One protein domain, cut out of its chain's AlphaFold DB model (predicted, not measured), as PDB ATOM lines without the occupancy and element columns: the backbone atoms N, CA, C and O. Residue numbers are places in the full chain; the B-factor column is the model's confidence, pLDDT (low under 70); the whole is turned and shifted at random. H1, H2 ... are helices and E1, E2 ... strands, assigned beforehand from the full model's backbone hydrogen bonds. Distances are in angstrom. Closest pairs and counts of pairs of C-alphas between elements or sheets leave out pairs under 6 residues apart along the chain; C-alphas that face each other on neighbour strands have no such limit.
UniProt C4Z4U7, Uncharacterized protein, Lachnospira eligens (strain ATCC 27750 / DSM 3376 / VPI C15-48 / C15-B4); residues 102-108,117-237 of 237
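AT A GLANCE: This is residues 102 to 108 and 117 to 237 of the 237 residues of an uncharacterized protein of Lachnospira eligens (strain ATCC 27750 / DSM 3376 / VPI C15-48 / C15-B4) (UniProt C4Z4U7). One wide, twisted and curled sheet of seven strands forms a wall, with the long helix H2 packed on one face, the short helix H1 side by side with H2, and the other face bare. The helices H1 and H2 on one face of the sheet make it two layers. The printed part has 128 residues, with named elements in the order E1 H1 E2 E3 E4 H2 E5 E6 E7, and the class is mixed, helices and strands. The sheet runs E1, E2, E3, E4, E5, E6, E7 and is mixed, with E4 and E5 parallel. The whole is compact, with a radius of gyration of the C-alphas of 14.3 A and spans of 43 by 31 by 20 A.

HOW THE PARTS SIT: E2, residues 132 to 144, E3, residues 147 to 158, and E4, residues 163 to 174, form a meander, each strand the antiparallel neighbour of the one before. N 138 and O 153 are 2.8 A apart, and N 152 and O 168 2.9 A. E2 bends by 59 degrees at residue 141, and E4 by 51 degrees at residue 171. Edge strand E1, residues 102 to 106, is antiparallel to E2, with N 103 and O 137 at 2.8 A. E5, residues 208 to 216, is parallel to E4, with N 165 and O 209 at 2.8 A. E5, E6, residues 219 to 224, and E7, residues 232 to 234, form a second meander; N 214 and O 221 are 2.8 A apart, and N 220 and O 233 2.8 A. E4, H2, residues 182 to 199, and E5 form a strand-helix-strand unit, two parallel neighbour strands with a helix between, and its crossover is left-handed. H2 is on the sheet; its closest C-alphas to E4 are those of Asp 183 and Tyr 170, 5.5 A, and to E6 those of Ile 190 and Val 222, 6.3 A. H1, residues 118 to 124, touches residues 183 to 191 of H2 alone, the closest C-alphas being those of Ile 123 and His 191, 4.6 A. Their lines stand at a shallow tilt of 11 degrees, the same way. In H1 and H2 every O i to N i+4 pair is within hydrogen-bond range.

IN THESE COORDINATES: E1 begins at C-alpha 102 (4.174, 128.110, -47.366). E2 measures 32.3 A, E3 32.6 A, E4 31.8 A, E5 25.3 A and H2 26.1 A. H2 begins at C-alpha 182 (20.524, 111.817, -52.260), and E7 ends at C-alpha 234 (23.720, 109.275, -60.047).

THE WHOLE: The C-alphas farthest apart, those of Gly 176 and Thr 201, are 42.7 A apart. Residues 109 to 116 are not printed, and C-alphas 108 and 117 are 14.3 A apart across the cut. Of the links that are printed whole, none is long. Mean pLDDT of the printed part is 77.7; residues 102 to 108 and 226 to 237 are among those under 70.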
ATOM      1  N   VAL A 102       3.240 127.119 -46.805       49.34
ATOM      2  CA  VAL A 102       4.174 128.110 -47.366       49.34
ATOM      3  C   VAL A 102       5.086 128.637 -46.255       49.34
ATOM      4  O   VAL A 102       4.617 129.229 -45.283       49.34
ATOM      5  N   TYR A 103       6.397 128.453 -46.402       57.34
ATOM      6  CA  TYR A 103       7.432 128.954 -45.495       57.34
ATOM      7  C   TYR A 103       8.162 130.143 -46.130       57.34
ATOM      8  O   TYR A 103       8.491 130.094 -47.307       57.34
ATOM      9  N   THR A 104       8.434 131.219 -45.387       54.50
ATOM     10  CA  THR A 104       9.160 132.398 -45.908       54.50
ATOM     11  C   THR A 104      10.367 132.712 -45.032       54.50
ATOM     12  O   THR A 104      10.240 132.775 -43.811       54.50
ATOM     13  N   ARG A 105      11.525 132.938 -45.659       61.12
ATOM     14  CA  ARG A 105      12.762 133.379 -45.004       61.12
ATOM     15  C   ARG A 105      13.339 134.610 -45.709       61.12
ATOM     16  O   ARG A 105      13.479 134.622 -46.932       61.12
ATOM     17  N   GLU A 106      13.697 135.622 -44.928       51.19
ATOM     18  CA  GLU A 106      14.427 136.801 -45.407       51.19
ATOM     19  C   GLU A 106      15.933 136.507 -45.367       51.19
ATOM     20  O   GLU A 106      16.441 135.956 -44.383       51.19
ATOM     21  N   ALA A 107      16.655 136.834 -46.436       49.72
ATOM     22  CA  ALA A 107      18.095 136.627 -46.485       49.72
ATOM     23  C   ALA A 107      18.801 137.706 -45.644       49.72
ATOM     24  O   ALA A 107      18.645 138.898 -45.890       49.72
ATOM     25  N   GLY A 108      19.569 137.293 -44.627       40.16
ATOM     26  CA  GLY A 108      20.431 138.204 -43.859       40.16
ATOM     27  C   GLY A 108      20.181 138.320 -42.351       40.16
ATOM     28  O   GLY A 108      20.800 139.169 -41.715       40.16
ATOM     29  N   ASP A 117      18.469 125.443 -43.221       67.19
ATOM     30  CA  ASP A 117      18.431 124.039 -43.629       67.19
ATOM     31  C   ASP A 117      19.651 123.732 -44.521       67.19
ATOM     32  O   ASP A 117      20.004 124.527 -45.399       67.19
ATOM     33  N   THR A 118      20.333 122.622 -44.231       72.06
ATOM     34  CA  THR A 118      21.599 122.225 -44.858       72.06
ATOM     35  C   THR A 118      21.492 122.240 -46.381       72.06
ATOM     36  O   THR A 118      22.376 122.772 -47.046       72.06
ATOM     37  N   THR A 119      20.356 121.792 -46.923       75.62
ATOM     38  CA  THR A 119      20.040 121.815 -48.360       75.62
ATOM     39  C   THR A 119      20.065 123.240 -48.911       75.62
ATOM     40  O   THR A 119      20.708 123.533 -49.913       75.62
ATOM     41  N   SER A 120      19.421 124.173 -48.211       79.38
ATOM     42  CA  SER A 120      19.411 125.586 -48.586       79.38
ATOM     43  C   SER A 120      20.797 126.226 -48.525       79.38
ATOM     44  O   SER A 120      21.088 127.118 -49.314       79.38
ATOM     45  N   GLN A 121      21.639 125.834 -47.567       79.06
ATOM     46  CA  GLN A 121      23.014 126.333 -47.501       79.06
ATOM     47  C   GLN A 121      23.857 125.799 -48.661       79.06
ATOM     48  O   GLN A 121      24.633 126.560 -49.225       79.06
ATOM     49  N   ILE A 122      23.678 124.533 -49.048       80.00
ATOM     50  CA  ILE A 122      24.371 123.944 -50.202       80.00
ATOM     51  C   ILE A 122      23.952 124.658 -51.489       80.00
ATOM     52  O   ILE A 122      24.808 125.077 -52.259       80.00
ATOM     53  N   ILE A 123      22.646 124.859 -51.698       83.62
ATOM     54  CA  ILE A 123      22.153 125.492 -52.925       83.62
ATOM     55  C   ILE A 123      22.557 126.968 -52.974       83.62
ATOM     56  O   ILE A 123      23.046 127.427 -54.001       83.62
ATOM     57  N   TYR A 124      22.375 127.712 -51.878       84.06
ATOM     58  CA  TYR A 124      22.410 129.180 -51.880       84.06
ATOM     59  C   TYR A 124      23.638 129.815 -51.206       84.06
ATOM     60  O   TYR A 124      23.726 131.039 -51.160       84.06
ATOM     61  N   GLY A 125      24.558 129.023 -50.644       67.81
ATOM     62  CA  GLY A 125      25.607 129.488 -49.725       67.81
ATOM     63  C   GLY A 125      26.657 130.438 -50.310       67.81
ATOM     64  O   GLY A 125      27.276 131.166 -49.541       67.81
ATOM     65  N   ASP A 126      26.831 130.452 -51.633       72.75
ATOM     66  CA  ASP A 126      27.615 131.431 -52.405       72.75
ATOM     67  C   ASP A 126      27.334 131.221 -53.907       72.75
ATOM     68  O   ASP A 126      28.066 130.516 -54.601       72.75
ATOM     69  N   ILE A 127      26.213 131.740 -54.422       76.19
ATOM     70  CA  ILE A 127      25.870 131.569 -55.843       76.19
ATOM     71  C   ILE A 127      26.425 132.737 -56.659       76.19
ATOM     72  O   ILE A 127      25.743 133.742 -56.847       76.19
ATOM     73  N   ALA A 128      27.640 132.575 -57.191       73.62
ATOM     74  CA  ALA A 128      28.224 133.413 -58.250       73.62
ATOM     75  C   ALA A 128      28.048 134.940 -58.054       73.62
ATOM     76  O   ALA A 128      27.865 135.687 -59.015       73.62
ATOM     77  N   GLY A 129      28.089 135.418 -56.805       68.31
ATOM     78  CA  GLY A 129      27.934 136.837 -56.470       68.31
ATOM     79  C   GLY A 129      26.516 137.412 -56.611       68.31
ATOM     80  O   GLY A 129      26.353 138.626 -56.484       68.31
ATOM     81  N   ILE A 130      25.490 136.588 -56.851       75.75
ATOM     82  CA  ILE A 130      24.092 137.021 -56.779       75.75
ATOM     83  C   ILE A 130      23.654 137.092 -55.319       75.75
ATOM     84  O   ILE A 130      23.652 136.096 -54.595       75.75
ATOM     85  N   ASN A 131      23.191 138.272 -54.912       79.56
ATOM     86  CA  ASN A 131      22.524 138.443 -53.631       79.56
ATOM     87  C   ASN A 131      21.071 137.972 -53.715       79.56
ATOM     88  O   ASN A 131      20.303 138.381 -54.595       79.56
ATOM     89  N   ILE A 132      20.696 137.133 -52.758       82.31
ATOM     90  CA  ILE A 132      19.320 136.698 -52.542       82.31
ATOM     91  C   ILE A 132      18.697 137.661 -51.538       82.31
ATOM     92  O   ILE A 132      19.279 137.884 -50.484       82.31
ATOM     93  N   SER A 133      17.513 138.185 -51.847       78.75
ATOM     94  CA  SER A 133      16.731 139.025 -50.933       78.75
ATOM     95  C   SER A 133      15.787 138.185 -50.077       78.75
ATOM     96  O   SER A 133      15.712 138.356 -48.861       78.75
ATOM     97  N   ARG A 134      15.079 137.233 -50.697       80.12
ATOM     98  CA  ARG A 134      14.046 136.432 -50.032       80.12
ATOM     99  C   ARG A 134      13.913 135.055 -50.658       80.12
ATOM    100  O   ARG A 134      14.020 134.908 -51.872       80.12
ATOM    101  N   VAL A 135      13.606 134.059 -49.829       82.00
ATOM    102  CA  VAL A 135      13.208 132.726 -50.291       82.00
ATOM    103  C   VAL A 135      11.865 132.351 -49.681       82.00
ATOM    104  O   VAL A 135      11.682 132.431 -48.465       82.00
ATOM    105  N   THR A 136      10.940 131.910 -50.525       82.38
ATOM    106  CA  THR A 136       9.657 131.343 -50.101       82.38
ATOM    107  C   THR A 136       9.546 129.912 -50.605       82.38
ATOM    108  O   THR A 136       9.651 129.685 -51.806       82.38
ATOM    109  N   SER A 137       9.312 128.965 -49.703       83.75
ATOM    110  CA  SER A 137       9.278 127.530 -49.983       83.75
ATOM    111  C   SER A 137       7.872 126.965 -49.803       83.75
ATOM    112  O   SER A 137       7.195 127.278 -48.821       83.75
ATOM    113  N   SER A 138       7.463 126.084 -50.705       81.12
ATOM    114  CA  SER A 138       6.236 125.284 -50.621       81.12
ATOM    115  C   SER A 138       6.588 123.804 -50.723       81.12
ATOM    116  O   SER A 138       7.549 123.460 -51.401       81.12
ATOM    117  N   TYR A 139       5.844 122.928 -50.050       81.88
ATOM    118  CA  TYR A 139       6.152 121.495 -49.999       81.88
ATOM    119  C   TYR A 139       4.979 120.661 -50.509       81.88
ATOM    120  O   TYR A 139       3.846 120.843 -50.066       81.88
ATOM    121  N   TYR A 140       5.282 119.716 -51.393       79.25
ATOM    122  CA  TYR A 140       4.334 118.822 -52.049       79.25
ATOM    123  C   TYR A 140       4.814 117.371 -51.937       79.25
ATOM    124  O   TYR A 140       6.011 117.098 -51.883       79.25
ATOM    125  N   GLY A 141       3.892 116.411 -51.884       73.06
ATOM    126  CA  GLY A 141       4.239 114.990 -51.954       73.06
ATOM    127  C   GLY A 141       4.291 114.519 -53.405       73.06
ATOM    128  O   GLY A 141       3.334 114.751 -54.137       73.06
ATOM    129  N   ASN A 142       5.357 113.819 -53.801       70.62
ATOM    130  CA  ASN A 142       5.475 113.215 -55.127       70.62
ATOM    131  C   ASN A 142       5.813 111.722 -55.044       70.62
ATOM    132  O   ASN A 142       6.582 111.257 -54.198       70.62
ATOM    133  N   TYR A 143       5.208 110.947 -55.940       66.75
ATOM    134  CA  TYR A 143       5.348 109.496 -55.969       66.75
ATOM    135  C   TYR A 143       5.484 108.993 -57.406       66.75
ATOM    136  O   TYR A 143       4.679 109.341 -58.268       66.75
ATOM    137  N   SER A 144       6.495 108.159 -57.645       67.19
ATOM    138  CA  SER A 144       6.809 107.571 -58.946       67.19
ATOM    139  C   SER A 144       7.514 106.233 -58.727       67.19
ATOM    140  O   SER A 144       8.719 106.228 -58.509       67.19
ATOM    141  N   ASP A 145       6.798 105.111 -58.813       65.62
ATOM    142  CA  ASP A 145       7.350 103.751 -58.646       65.62
ATOM    143  C   ASP A 145       8.675 103.547 -59.432       65.62
ATOM    144  O   ASP A 145       8.674 103.775 -60.648       65.62
ATOM    145  N   PRO A 146       9.818 103.182 -58.795       72.12
ATOM    146  CA  PRO A 146      10.019 102.738 -57.398       72.12
ATOM    147  C   PRO A 146      10.431 103.825 -56.383       72.12
ATOM    148  O   PRO A 146      10.761 103.522 -55.232       72.12
ATOM    149  N   TYR A 147      10.439 105.094 -56.782       79.62
ATOM    150  CA  TYR A 147      10.839 106.229 -55.953       79.62
ATOM    151  C   TYR A 147       9.660 106.965 -55.308       79.62
ATOM    152  O   TYR A 147       8.547 107.069 -55.826       79.62
ATOM    153  N   SER A 148       9.931 107.559 -54.152       82.62
ATOM    154  CA  SER A 148       9.034 108.526 -53.518       82.62
ATOM    155  C   SER A 148       9.853 109.634 -52.877       82.62
ATOM    156  O   SER A 148      10.925 109.360 -52.343       82.62
ATOM    157  N   TYR A 149       9.369 110.869 -52.940       81.56
ATOM    158  CA  TYR A 149      10.065 112.029 -52.385       81.56
ATOM    159  C   TYR A 149       9.067 113.139 -52.037       81.56
ATOM    160  O   TYR A 149       7.928 113.155 -52.508       81.56
ATOM    161  N   GLN A 150       9.481 114.074 -51.190       83.00
ATOM    162  CA  GLN A 150       8.796 115.353 -51.047       83.00
ATOM    163  C   GLN A 150       9.424 116.339 -52.024       83.00
ATOM    164  O   GLN A 150      10.640 116.443 -52.105       83.00
ATOM    165  N   GLU A 151       8.613 117.062 -52.776       83.12
ATOM    166  CA  GLU A 151       9.085 118.152 -53.614       83.12
ATOM    167  C   GLU A 151       8.942 119.461 -52.858       83.12
ATOM    168  O   GLU A 151       7.846 119.877 -52.483       83.12
ATOM    169  N   ARG A 152      10.070 120.122 -52.644       86.19
ATOM    170  CA  ARG A 152      10.127 121.485 -52.144       86.19
ATOM    171  C   ARG A 152      10.274 122.429 -53.328       86.19
ATOM    172  O   ARG A 152      11.235 122.323 -54.077       86.19
ATOM    173  N   VAL A 153       9.360 123.377 -53.476       86.62
ATOM    174  CA  VAL A 153       9.426 124.431 -54.489       86.62
ATOM    175  C   VAL A 153       9.838 125.736 -53.826       86.62
ATOM    176  O   VAL A 153       9.078 126.300 -53.041       86.62
ATOM    177  N   ASP A 154      11.020 126.229 -54.166       89.12
ATOM    178  CA  ASP A 154      11.541 127.512 -53.720       89.12
ATOM    179  C   ASP A 154      11.309 128.600 -54.768       89.12
ATOM    180  O   ASP A 154      11.635 128.440 -55.940       89.12
ATOM    181  N   ASN A 155      10.812 129.747 -54.316       89.06
ATOM    182  CA  ASN A 155      10.821 131.007 -55.045       89.06
ATOM    183  C   ASN A 155      11.915 131.883 -54.432       89.06
ATOM    184  O   ASN A 155      11.766 132.372 -53.309       89.06
ATOM    185  N   VAL A 156      13.017 132.052 -55.152       89.88
ATOM    186  CA  VAL A 156      14.216 132.769 -54.708       89.88
ATOM    187  C   VAL A 156      14.260 134.111 -55.417       89.88
ATOM    188  O   VAL A 156      14.565 134.174 -56.605       89.88
ATOM    189  N   LEU A 157      13.941 135.180 -54.693       85.00
ATOM    190  CA  LEU A 157      14.012 136.543 -55.201       85.00
ATOM    191  C   LEU A 157      15.432 137.081 -55.022       85.00
ATOM    192  O   LEU A 157      15.957 137.114 -53.909       85.00
ATOM    193  N   CYS A 158      16.029 137.556 -56.104       83.50
ATOM    194  CA  CYS A 158      17.343 138.185 -56.125       83.50
ATOM    195  C   CYS A 158      17.220 139.713 -56.062       83.50
ATOM    196  O   CYS A 158      16.205 140.287 -56.462       83.50
ATOM    197  N   ASP A 159      18.263 140.394 -55.589       78.69
ATOM    198  CA  ASP A 159      18.264 141.861 -55.432       78.69
ATOM    199  C   ASP A 159      18.080 142.617 -56.760       78.69
ATOM    200  O   ASP A 159      17.597 143.749 -56.787       78.69
ATOM    201  N   ASN A 160      18.447 141.989 -57.878       75.25
ATOM    202  CA  ASN A 160      18.263 142.529 -59.225       75.25
ATOM    203  C   ASN A 160      16.822 142.372 -59.762       75.25
ATOM    204  O   ASN A 160      16.564 142.745 -60.903       75.25
ATOM    205  N   GLY A 161      15.896 141.828 -58.963       78.94
ATOM    206  CA  GLY A 161      14.491 141.618 -59.323       78.94
ATOM    207  C   GLY A 161      14.192 140.283 -60.009       78.94
ATOM    208  O   GLY A 161      13.019 139.957 -60.183       78.94
ATOM    209  N   MET A 162      15.212 139.491 -60.354       84.12
ATOM    210  CA  MET A 162      15.031 138.141 -60.891       84.12
ATOM    211  C   MET A 162      14.470 137.200 -59.824       84.12
ATOM    212  O   MET A 162      14.852 137.273 -58.657       84.12
ATOM    213  N   THR A 163      13.607 136.273 -60.237       90.31
ATOM    214  CA  THR A 163      13.144 135.170 -59.392       90.31
ATOM    215  C   THR A 163      13.542 133.819 -59.981       90.31
ATOM    216  O   THR A 163      13.181 133.509 -61.117       90.31
ATOM    217  N   PHE A 164      14.228 132.981 -59.202       90.88
ATOM    218  CA  PHE A 164      14.372 131.559 -59.525       90.88
ATOM    219  C   PHE A 164      13.224 130.766 -58.903       90.88
ATOM    220  O   PHE A 164      12.970 130.874 -57.705       90.88
ATOM    221  N   LYS A 165      12.555 129.945 -59.712       92.62
ATOM    222  CA  LYS A 165      11.610 128.921 -59.260       92.62
ATOM    223  C   LYS A 165      12.282 127.567 -59.339       92.62
ATOM    224  O   LYS A 165      12.530 127.082 -60.438       92.62
ATOM    225  N   ILE A 166      12.591 126.985 -58.192       92.25
ATOM    226  CA  ILE A 166      13.430 125.793 -58.088       92.25
ATOM    227  C   ILE A 166      12.618 124.695 -57.424       92.25
ATOM    228  O   ILE A 166      12.207 124.861 -56.279       92.25
ATOM    229  N   ASN A 167      12.399 123.577 -58.107       90.75
ATOM    230  CA  ASN A 167      11.900 122.375 -57.448       90.75
ATOM    231  C   ASN A 167      13.080 121.508 -56.973       90.75
ATOM    232  O   ASN A 167      14.075 121.296 -57.666       90.75
ATOM    233  N   ILE A 168      12.980 121.035 -55.741       87.50
ATOM    234  CA  ILE A 168      14.038 120.329 -55.033       87.50
ATOM    235  C   ILE A 168      13.418 119.033 -54.514       87.50
ATOM    236  O   ILE A 168      12.544 119.092 -53.640       87.50
ATOM    237  N   PRO A 169      13.820 117.860 -55.031       85.81
ATOM    238  CA  PRO A 169      13.453 116.604 -54.405       85.81
ATOM    239  C   PRO A 169      14.151 116.501 -53.045       85.81
ATOM    240  O   PRO A 169      15.337 116.797 -52.915       85.81
ATOM    241  N   TYR A 170      13.394 116.111 -52.029       79.56
ATOM    242  CA  TYR A 170      13.816 116.048 -50.636       79.56
ATOM    243  C   TYR A 170      13.274 114.772 -49.982       79.56
ATOM    244  O   TYR A 170      12.172 114.316 -50.307       79.56
ATOM    245  N   GLN A 171      14.033 114.190 -49.050       83.44
ATOM    246  CA  GLN A 171      13.755 112.886 -48.447       83.44
ATOM    247  C   GLN A 171      13.539 111.797 -49.502       83.44
ATOM    248  O   GLN A 171      12.547 111.057 -49.452       83.44
ATOM    249  N   ILE A 172      14.453 111.715 -50.470       82.81
ATOM    250  CA  ILE A 172      14.360 110.757 -51.574       82.81
ATOM    251  C   ILE A 172      14.421 109.327 -51.029       82.81
ATOM    252  O   ILE A 172      15.317 108.951 -50.268       82.81
ATOM    253  N   LYS A 173      13.448 108.507 -51.433       84.06
ATOM    254  CA  LYS A 173      13.354 107.093 -51.072       84.06
ATOM    255  C   LYS A 173      13.295 106.214 -52.307       84.06
ATOM    256  O   LYS A 173      12.564 106.534 -53.241       84.06
ATOM    257  N   LYS A 174      13.965 105.067 -52.244       84.38
ATOM    258  CA  LYS A 174      13.889 103.963 -53.208       84.38
ATOM    259  C   LYS A 174      13.339 102.737 -52.491       84.38
ATOM    260  O   LYS A 174      13.801 102.411 -51.398       84.38
ATOM    261  N   ASP A 175      12.302 102.112 -53.040       84.94
ATOM    262  CA  ASP A 175      11.645 100.948 -52.421       84.94
ATOM    263  C   ASP A 175      11.222 101.204 -50.954       84.94
ATOM    264  O   ASP A 175      11.302 100.341 -50.077       84.94
ATOM    265  N   GLY A 176      10.814 102.444 -50.662       82.06
ATOM    266  CA  GLY A 176      10.400 102.893 -49.328       82.06
ATOM    267  C   GLY A 176      11.536 103.190 -48.338       82.06
ATOM    268  O   GLY A 176      11.250 103.639 -47.225       82.06
ATOM    269  N   LYS A 177      12.807 102.999 -48.712       84.94
ATOM    270  CA  LYS A 177      13.979 103.314 -47.878       84.94
ATOM    271  C   LYS A 177      14.610 104.633 -48.297       84.94
ATOM    272  O   LYS A 177      14.721 104.891 -49.488       84.94
ATOM    273  N   LEU A 178      15.031 105.444 -47.323       82.50
ATOM    274  CA  LEU A 178      15.796 106.665 -47.589       82.50
ATOM    275  C   LEU A 178      17.090 106.315 -48.317       82.50
ATOM    276  O   LEU A 178      17.788 105.387 -47.908       82.50
ATOM    277  N   VAL A 179      17.388 107.070 -49.369       83.00
ATOM    278  CA  VAL A 179      18.654 106.963 -50.086       83.00
ATOM    279  C   VAL A 179      19.623 107.962 -49.459       83.00
ATOM    280  O   VAL A 179      19.416 109.171 -49.536       83.00
ATOM    281  N   GLU A 180      20.638 107.455 -48.764       80.81
ATOM    282  CA  GLU A 180      21.608 108.290 -48.050       80.81
ATOM    283  C   GLU A 180      22.398 109.163 -49.038       80.81
ATOM    284  O   GLU A 180      22.841 108.684 -50.079       80.81
ATOM    285  N   GLY A 181      22.549 110.458 -48.739       78.94
ATOM    286  CA  GLY A 181      23.279 111.402 -49.594       78.94
ATOM    287  C   GLY A 181      22.495 111.950 -50.795       78.94
ATOM    288  O   GLY A 181      22.995 112.818 -51.506       78.94
ATOM    289  N   ALA A 182      21.284 111.450 -51.064       81.56
ATOM    290  CA  ALA A 182      20.524 111.817 -52.260       81.56
ATOM    291  C   ALA A 182      20.083 113.288 -52.271       81.56
ATOM    292  O   ALA A 182      20.143 113.944 -53.313       81.56
ATOM    293  N   ASP A 183      19.669 113.801 -51.112       82.69
ATOM    294  CA  ASP A 183      19.238 115.189 -50.950       82.69
ATOM    295  C   ASP A 183      20.433 116.146 -51.138       82.69
ATOM    296  O   ASP A 183      20.311 117.182 -51.794       82.69
ATOM    297  N   GLU A 184      21.615 115.771 -50.635       83.94
ATOM    298  CA  GLU A 184      22.861 116.513 -50.838       83.94
ATOM    299  C   GLU A 184      23.292 116.520 -52.310       83.94
ATOM    300  O   GLU A 184      23.615 117.582 -52.841       83.94
ATOM    301  N   ILE A 185      23.227 115.375 -53.000       83.19
ATOM    302  CA  ILE A 185      23.532 115.286 -54.439       83.19
ATOM    303  C   ILE A 185      22.588 116.192 -55.241       83.19
ATOM    304  O   ILE A 185      23.039 116.928 -56.121       83.19
ATOM    305  N   ALA A 186      21.286 116.179 -54.934       85.62
ATOM    306  CA  ALA A 186      20.314 117.054 -55.588       85.62
ATOM    307  C   ALA A 186      20.680 118.533 -55.401       85.62
ATOM    308  O   ALA A 186      20.705 119.304 -56.362       85.62
ATOM    309  N   ALA A 187      20.997 118.921 -54.164       86.75
ATOM    310  CA  ALA A 187      21.366 120.283 -53.811       86.75
ATOM    311  C   ALA A 187      22.643 120.751 -54.528       86.75
ATOM    312  O   ALA A 187      22.682 121.867 -55.046       86.75
ATOM    313  N   GLU A 188      23.667 119.898 -54.604       84.75
ATOM    314  CA  GLU A 188      24.926 120.200 -55.293       84.75
ATOM    315  C   GLU A 188      24.735 120.375 -56.805       84.75
ATOM    316  O   GLU A 188      25.264 121.327 -57.383       84.75
ATOM    317  N   LEU A 189      23.946 119.508 -57.450       85.88
ATOM    318  CA  LEU A 189      23.656 119.622 -58.884       85.88
ATOM    319  C   LEU A 189      22.900 120.913 -59.205       85.88
ATOM    320  O   LEU A 189      23.206 121.583 -60.194       85.88
ATOM    321  N   ILE A 190      21.935 121.291 -58.363       89.94
ATOM    322  CA  ILE A 190      21.202 122.553 -58.512       89.94
ATOM    323  C   ILE A 190      22.158 123.737 -58.343       89.94
ATOM    324  O   ILE A 190      22.152 124.642 -59.177       89.94
ATOM    325  N   HIS A 191      23.009 123.720 -57.314       88.12
ATOM    326  CA  HIS A 191      24.002 124.769 -57.077       88.12
ATOM    327  C   HIS A 191      24.928 124.972 -58.286       88.12
ATOM    328  O   HIS A 191      25.096 126.095 -58.765       88.12
ATOM    329  N   GLN A 192      25.479 123.882 -58.827       84.69
ATOM    330  CA  GLN A 192      26.354 123.917 -60.002       84.69
ATOM    331  C   GLN A 192      25.629 124.446 -61.244       84.69
ATOM    332  O   GLN A 192      26.152 125.327 -61.928       84.69
ATOM    333  N   SER A 193      24.405 123.970 -61.490       85.81
ATOM    334  CA  SER A 193      23.572 124.429 -62.610       85.81
ATOM    335  C   SER A 193      23.325 125.939 -62.532       85.81
ATOM    336  O   SER A 193      23.462 126.650 -63.527       85.81
ATOM    337  N   LEU A 194      23.008 126.451 -61.336       87.31
ATOM    338  CA  LEU A 194      22.791 127.880 -61.107       87.31
ATOM    339  C   LEU A 194      24.057 128.698 -61.375       87.31
ATOM    340  O   LEU A 194      23.981 129.710 -62.069       87.31
ATOM    341  N   ILE A 195      25.218 128.261 -60.875       84.06
ATOM    342  CA  ILE A 195      26.500 128.941 -61.123       84.06
ATOM    343  C   ILE A 195      26.800 129.023 -62.620       84.06
ATOM    344  O   ILE A 195      27.224 130.077 -63.097       84.06
ATOM    345  N   GLU A 196      26.598 127.937 -63.367       83.56
ATOM    346  CA  GLU A 196      26.841 127.941 -64.809       83.56
ATOM    347  C   GLU A 196      25.882 128.886 -65.536       83.56
ATOM    348  O   GLU A 196      26.329 129.726 -66.315       83.56
ATOM    349  N   TYR A 197      24.584 128.805 -65.230       83.75
ATOM    350  CA  TYR A 197      23.568 129.679 -65.814       83.75
ATOM    351  C   TYR A 197      23.874 131.163 -65.570       83.75
ATOM    352  O   TYR A 197      23.775 131.978 -66.483       83.75
ATOM    353  N   ILE A 198      24.280 131.519 -64.351       81.81
ATOM    354  CA  ILE A 198      24.559 132.909 -63.968       81.81
ATOM    355  C   ILE A 198      25.808 133.454 -64.663       81.81
ATOM    356  O   ILE A 198      25.841 134.622 -65.046       81.81
ATOM    357  N   ASN A 199      26.833 132.621 -64.841       82.56
ATOM    358  CA  ASN A 199      28.082 133.031 -65.482       82.56
ATOM    359  C   ASN A 199      28.037 132.953 -67.017       82.56
ATOM    360  O   ASN A 199      28.973 133.400 -67.685       82.56
ATOM    361  N   ALA A 200      26.979 132.383 -67.592       80.56
ATOM    362  CA  ALA A 200      26.842 132.244 -69.029       80.56
ATOM    363  C   ALA A 200      26.648 133.607 -69.715       80.56
ATOM    364  O   ALA A 200      25.811 134.429 -69.344       80.56
ATOM    365  N   THR A 201      27.431 133.846 -70.766       72.00
ATOM    366  CA  THR A 201      27.446 135.127 -71.501       72.00
ATOM    367  C   THR A 201      26.360 135.226 -72.573       72.00
ATOM    368  O   THR A 201      26.139 136.293 -73.142       72.00
ATOM    369  N   ASP A 202      25.676 134.118 -72.850       74.25
ATOM    370  CA  ASP A 202      24.682 133.962 -73.908       74.25
ATOM    371  C   ASP A 202      23.255 133.744 -73.370       74.25
ATOM    372  O   ASP A 202      22.349 133.365 -74.120       74.25
ATOM    373  N   VAL A 203      23.048 133.990 -72.072       69.31
ATOM    374  CA  VAL A 203      21.736 133.965 -71.420       69.31
ATOM    375  C   VAL A 203      21.044 135.312 -71.579       69.31
ATOM    376  O   VAL A 203      21.601 136.372 -71.289       69.31
ATOM    377  N   VAL A 204      19.779 135.270 -71.995       70.00
ATOM    378  CA  VAL A 204      18.881 136.422 -71.898       70.00
ATOM    379  C   VAL A 204      18.216 136.371 -70.530       70.00
ATOM    380  O   VAL A 204      17.397 135.490 -70.277       70.00
ATOM    381  N   TRP A 205      18.571 137.309 -69.654       72.62
ATOM    382  CA  TRP A 205      18.013 137.401 -68.307       72.62
ATOM    383  C   TRP A 205      16.501 137.642 -68.381       72.62
ATOM    384  O   TRP A 205      16.043 138.622 -68.971       72.62
ATOM    385  N   LYS A 206      15.738 136.715 -67.804       79.69
ATOM    386  CA  LYS A 206      14.282 136.794 -67.658       79.69
ATOM    387  C   LYS A 206      13.936 137.260 -66.247       79.69
ATOM    388  O   LYS A 206      14.710 137.045 -65.319       79.69
ATOM    389  N   ASP A 207      12.740 137.814 -66.080       82.88
ATOM    390  CA  ASP A 207      12.216 138.143 -64.748       82.88
ATOM    391  C   ASP A 207      12.040 136.878 -63.888       82.88
ATOM    392  O   ASP A 207      12.227 136.905 -62.674       82.88
ATOM    393  N   GLU A 208      11.726 135.751 -64.532       89.19
ATOM    394  CA  GLU A 208      11.542 134.454 -63.890       89.19
ATOM    395  C   GLU A 208      12.304 133.355 -64.639       89.19
ATOM    396  O   GLU A 208      12.197 133.231 -65.863       89.19
ATOM    397  N   VAL A 209      13.050 132.544 -63.886       88.44
ATOM    398  CA  VAL A 209      13.821 131.397 -64.383       88.44
ATOM    399  C   VAL A 209      13.345 130.146 -63.663       88.44
ATOM    400  O   VAL A 209      13.312 130.107 -62.435       88.44
ATOM    401  N   THR A 210      12.981 129.114 -64.423       90.56
ATOM    402  CA  THR A 210      12.567 127.829 -63.846       90.56
ATOM    403  C   THR A 210      13.740 126.860 -63.837       90.56
ATOM    404  O   THR A 210      14.370 126.626 -64.870       90.56
ATOM    405  N   VAL A 211      13.993 126.272 -62.672       91.00
ATOM    406  CA  VAL A 211      14.953 125.196 -62.446       91.00
ATOM    407  C   VAL A 211      14.159 123.944 -62.101       91.00
ATOM    408  O   VAL A 211      13.458 123.918 -61.090       91.00
ATOM    409  N   ARG A 212      14.239 122.938 -62.975       88.38
ATOM    410  CA  ARG A 212      13.562 121.647 -62.849       88.38
ATOM    411  C   ARG A 212      14.545 120.548 -62.474       88.38
ATOM    412  O   ARG A 212      15.403 120.219 -63.276       88.38
ATOM    413  N   CYS A 213      14.411 119.964 -61.296       87.44
ATOM    414  CA  CYS A 213      15.129 118.785 -60.846       87.44
ATOM    415  C   CYS A 213      14.208 117.563 -60.978       87.44
ATOM    416  O   CYS A 213      13.138 117.516 -60.374       87.44
ATOM    417  N   GLU A 214      14.600 116.604 -61.813       83.12
ATOM    418  CA  GLU A 214      13.831 115.408 -62.147       83.12
ATOM    419  C   GLU A 214      14.601 114.144 -61.742       83.12
ATOM    420  O   GLU A 214      15.807 114.026 -61.960       83.12
ATOM    421  N   LEU A 215      13.881 113.171 -61.181       77.06
ATOM    422  CA  LEU A 215      14.395 111.833 -60.890       77.06
ATOM    423  C   LEU A 215      14.087 110.905 -62.072       77.06
ATOM    424  O   LEU A 215      12.926 110.726 -62.436       77.06
ATOM    425  N   SER A 216      15.118 110.304 -62.667       76.31
ATOM    426  CA  SER A 216      14.995 109.378 -63.799       76.31
ATOM    427  C   SER A 216      15.811 108.108 -63.552       76.31
ATOM    428  O   SER A 216      17.023 108.052 -63.791       76.31
ATOM    429  N   GLY A 217      15.141 107.072 -63.040       73.88
ATOM    430  CA  GLY A 217      15.817 105.880 -62.522       73.88
ATOM    431  C   GLY A 217      16.741 106.250 -61.361       73.88
ATOM    432  O   GLY A 217      16.336 106.985 -60.469       73.88
ATOM    433  N   ASP A 218      17.995 105.797 -61.409       76.19
ATOM    434  CA  ASP A 218      19.029 106.167 -60.430       76.19
ATOM    435  C   ASP A 218      19.636 107.564 -60.678       76.19
ATOM    436  O   ASP A 218      20.615 107.917 -60.031       76.19
ATOM    437  N   ASN A 219      19.120 108.360 -61.620       79.06
ATOM    438  CA  ASN A 219      19.689 109.669 -61.947       79.06
ATOM    439  C   ASN A 219      18.861 110.821 -61.373       79.06
ATOM    440  O   ASN A 219      17.632 110.799 -61.436       79.06
ATOM    441  N   ILE A 220      19.548 111.865 -60.918       82.56
ATOM    442  CA  ILE A 220      19.000 113.210 -60.733       82.56
ATOM    443  C   ILE A 220      19.434 114.041 -61.925       82.56
ATOM    444  O   ILE A 220      20.625 114.094 -62.226       82.56
ATOM    445  N   ILE A 221      18.490 114.695 -62.591       82.62
ATOM    446  CA  ILE A 221      18.762 115.567 -63.728       82.62
ATOM    447  C   ILE A 221      18.181 116.940 -63.429       82.62
ATOM    448  O   ILE A 221      16.991 117.072 -63.163       82.62
ATOM    449  N   VAL A 222      19.021 117.964 -63.481       86.31
ATOM    450  CA  VAL A 222      18.621 119.359 -63.328       86.31
ATOM    451  C   VAL A 222      18.523 119.989 -64.710       86.31
ATOM    452  O   VAL A 222      19.386 119.787 -65.554       86.31
ATOM    453  N   TYR A 223      17.485 120.780 -64.937       85.06
ATOM    454  CA  TYR A 223      17.262 121.561 -66.141       85.06
ATOM    455  C   TYR A 223      17.030 123.011 -65.744       85.06
ATOM    456  O   TYR A 223      16.182 123.292 -64.902       85.06
ATOM    457  N   ILE A 224      17.730 123.940 -66.384       85.62
ATOM    458  CA  ILE A 224      17.412 125.368 -66.300       85.62
ATOM    459  C   ILE A 224      16.888 125.809 -67.663       85.62
ATOM    460  O   ILE A 224      17.519 125.528 -68.690       85.62
ATOM    461  N   ASP A 225      15.726 126.469 -67.667       73.75
ATOM    462  CA  ASP A 225      14.982 126.823 -68.883       73.75
ATOM    463  C   ASP A 225      14.717 125.592 -69.789       73.75
ATOM    464  O   ASP A 225      14.453 124.497 -69.287       73.75
ATOM    465  N   ASP A 226      14.780 125.736 -71.119       68.06
ATOM    466  CA  ASP A 226      14.570 124.678 -72.126       68.06
ATOM    467  C   ASP A 226      15.668 123.578 -72.112       68.06
ATOM    468  O   ASP A 226      15.861 122.873 -73.101       68.06
ATOM    469  N   GLY A 227      16.406 123.421 -71.003       63.56
ATOM    470  CA  GLY A 227      17.397 122.361 -70.781       63.56
ATOM    471  C   GLY A 227      18.838 122.717 -71.158       63.56
ATOM    472  O   GLY A 227      19.652 121.818 -71.347       63.56
ATOM    473  N   LYS A 228      19.170 124.008 -71.279       59.66
ATOM    474  CA  LYS A 228      20.470 124.470 -71.801       59.66
ATOM    475  C   LYS A 228      21.633 124.380 -70.796       59.66
ATOM    476  O   LYS A 228      22.765 124.212 -71.226       59.66
ATOM    477  N   TYR A 229      21.360 124.457 -69.491       58.19
ATOM    478  CA  TYR A 229      22.378 124.497 -68.421       58.19
ATOM    479  C   TYR A 229      22.142 123.404 -67.370       58.19
ATOM    480  O   TYR A 229      22.093 123.669 -66.171       58.19
ATOM    481  N   GLY A 230      21.860 122.188 -67.840       60.12
ATOM    482  CA  GLY A 230      21.475 121.073 -66.984       60.12
ATOM    483  C   GLY A 230      22.620 120.128 -66.627       60.12
ATOM    484  O   GLY A 230      23.352 119.690 -67.512       60.12
ATOM    485  N   TYR A 231      22.726 119.764 -65.346       63.06
ATOM    486  CA  TYR A 231      23.628 118.714 -64.856       63.06
ATOM    487  C   TYR A 231      22.869 117.429 -64.530       63.06
ATOM    488  O   TYR A 231      21.696 117.464 -64.162       63.06
ATOM    489  N   ALA A 232      23.555 116.288 -64.616       60.09
ATOM    490  CA  ALA A 232      23.028 115.002 -64.179       60.09
ATOM    491  C   ALA A 232      23.991 114.325 -63.197       60.09
ATOM    492  O   ALA A 232      25.205 114.333 -63.399       60.09
ATOM    493  N   GLY A 233      23.449 113.706 -62.154       55.94
ATOM    494  CA  GLY A 233      24.192 112.893 -61.194       55.94
ATOM    495  C   GLY A 233      23.488 111.572 -60.924       55.94
ATOM    496  O   GLY A 233      22.313 111.411 -61.241       55.94
ATOM    497  N   ILE A 234      24.220 110.618 -60.354       66.06
ATOM    498  CA  ILE A 234      23.720 109.275 -60.047       66.06
ATOM    499  C   ILE A 234      23.577 109.139 -58.532       66.06
ATOM    500  O   ILE A 234      24.530 109.390 -57.797       66.06
ATOM    501  N   ILE A 235      22.410 108.689 -58.080       61.00
ATOM    502  CA  ILE A 235      22.140 108.271 -56.710       61.00
ATOM    503  C   ILE A 235      22.324 106.749 -56.651       61.00
ATOM    504  O   ILE A 235      21.419 105.984 -56.984       61.00
ATOM    505  N   GLN A 236      23.521 106.287 -56.301       58.75
ATOM    506  CA  GLN A 236      23.791 104.867 -56.046       58.75
ATOM    507  C   GLN A 236      24.210 104.675 -54.587       58.75
ATOM    508  O   GLN A 236      24.897 105.533 -54.038       58.75
ATOM    509  N   GLU A 237      23.773 103.555 -53.996       47.59
ATOM    510  CA  GLU A 237      24.203 103.065 -52.671       47.59
ATOM    511  C   GLU A 237      25.715 102.783 -52.602       47.59
ATOM    512  O   GLU A 237      26.293 102.289 -53.603       47.59
TER     513      GLU A 237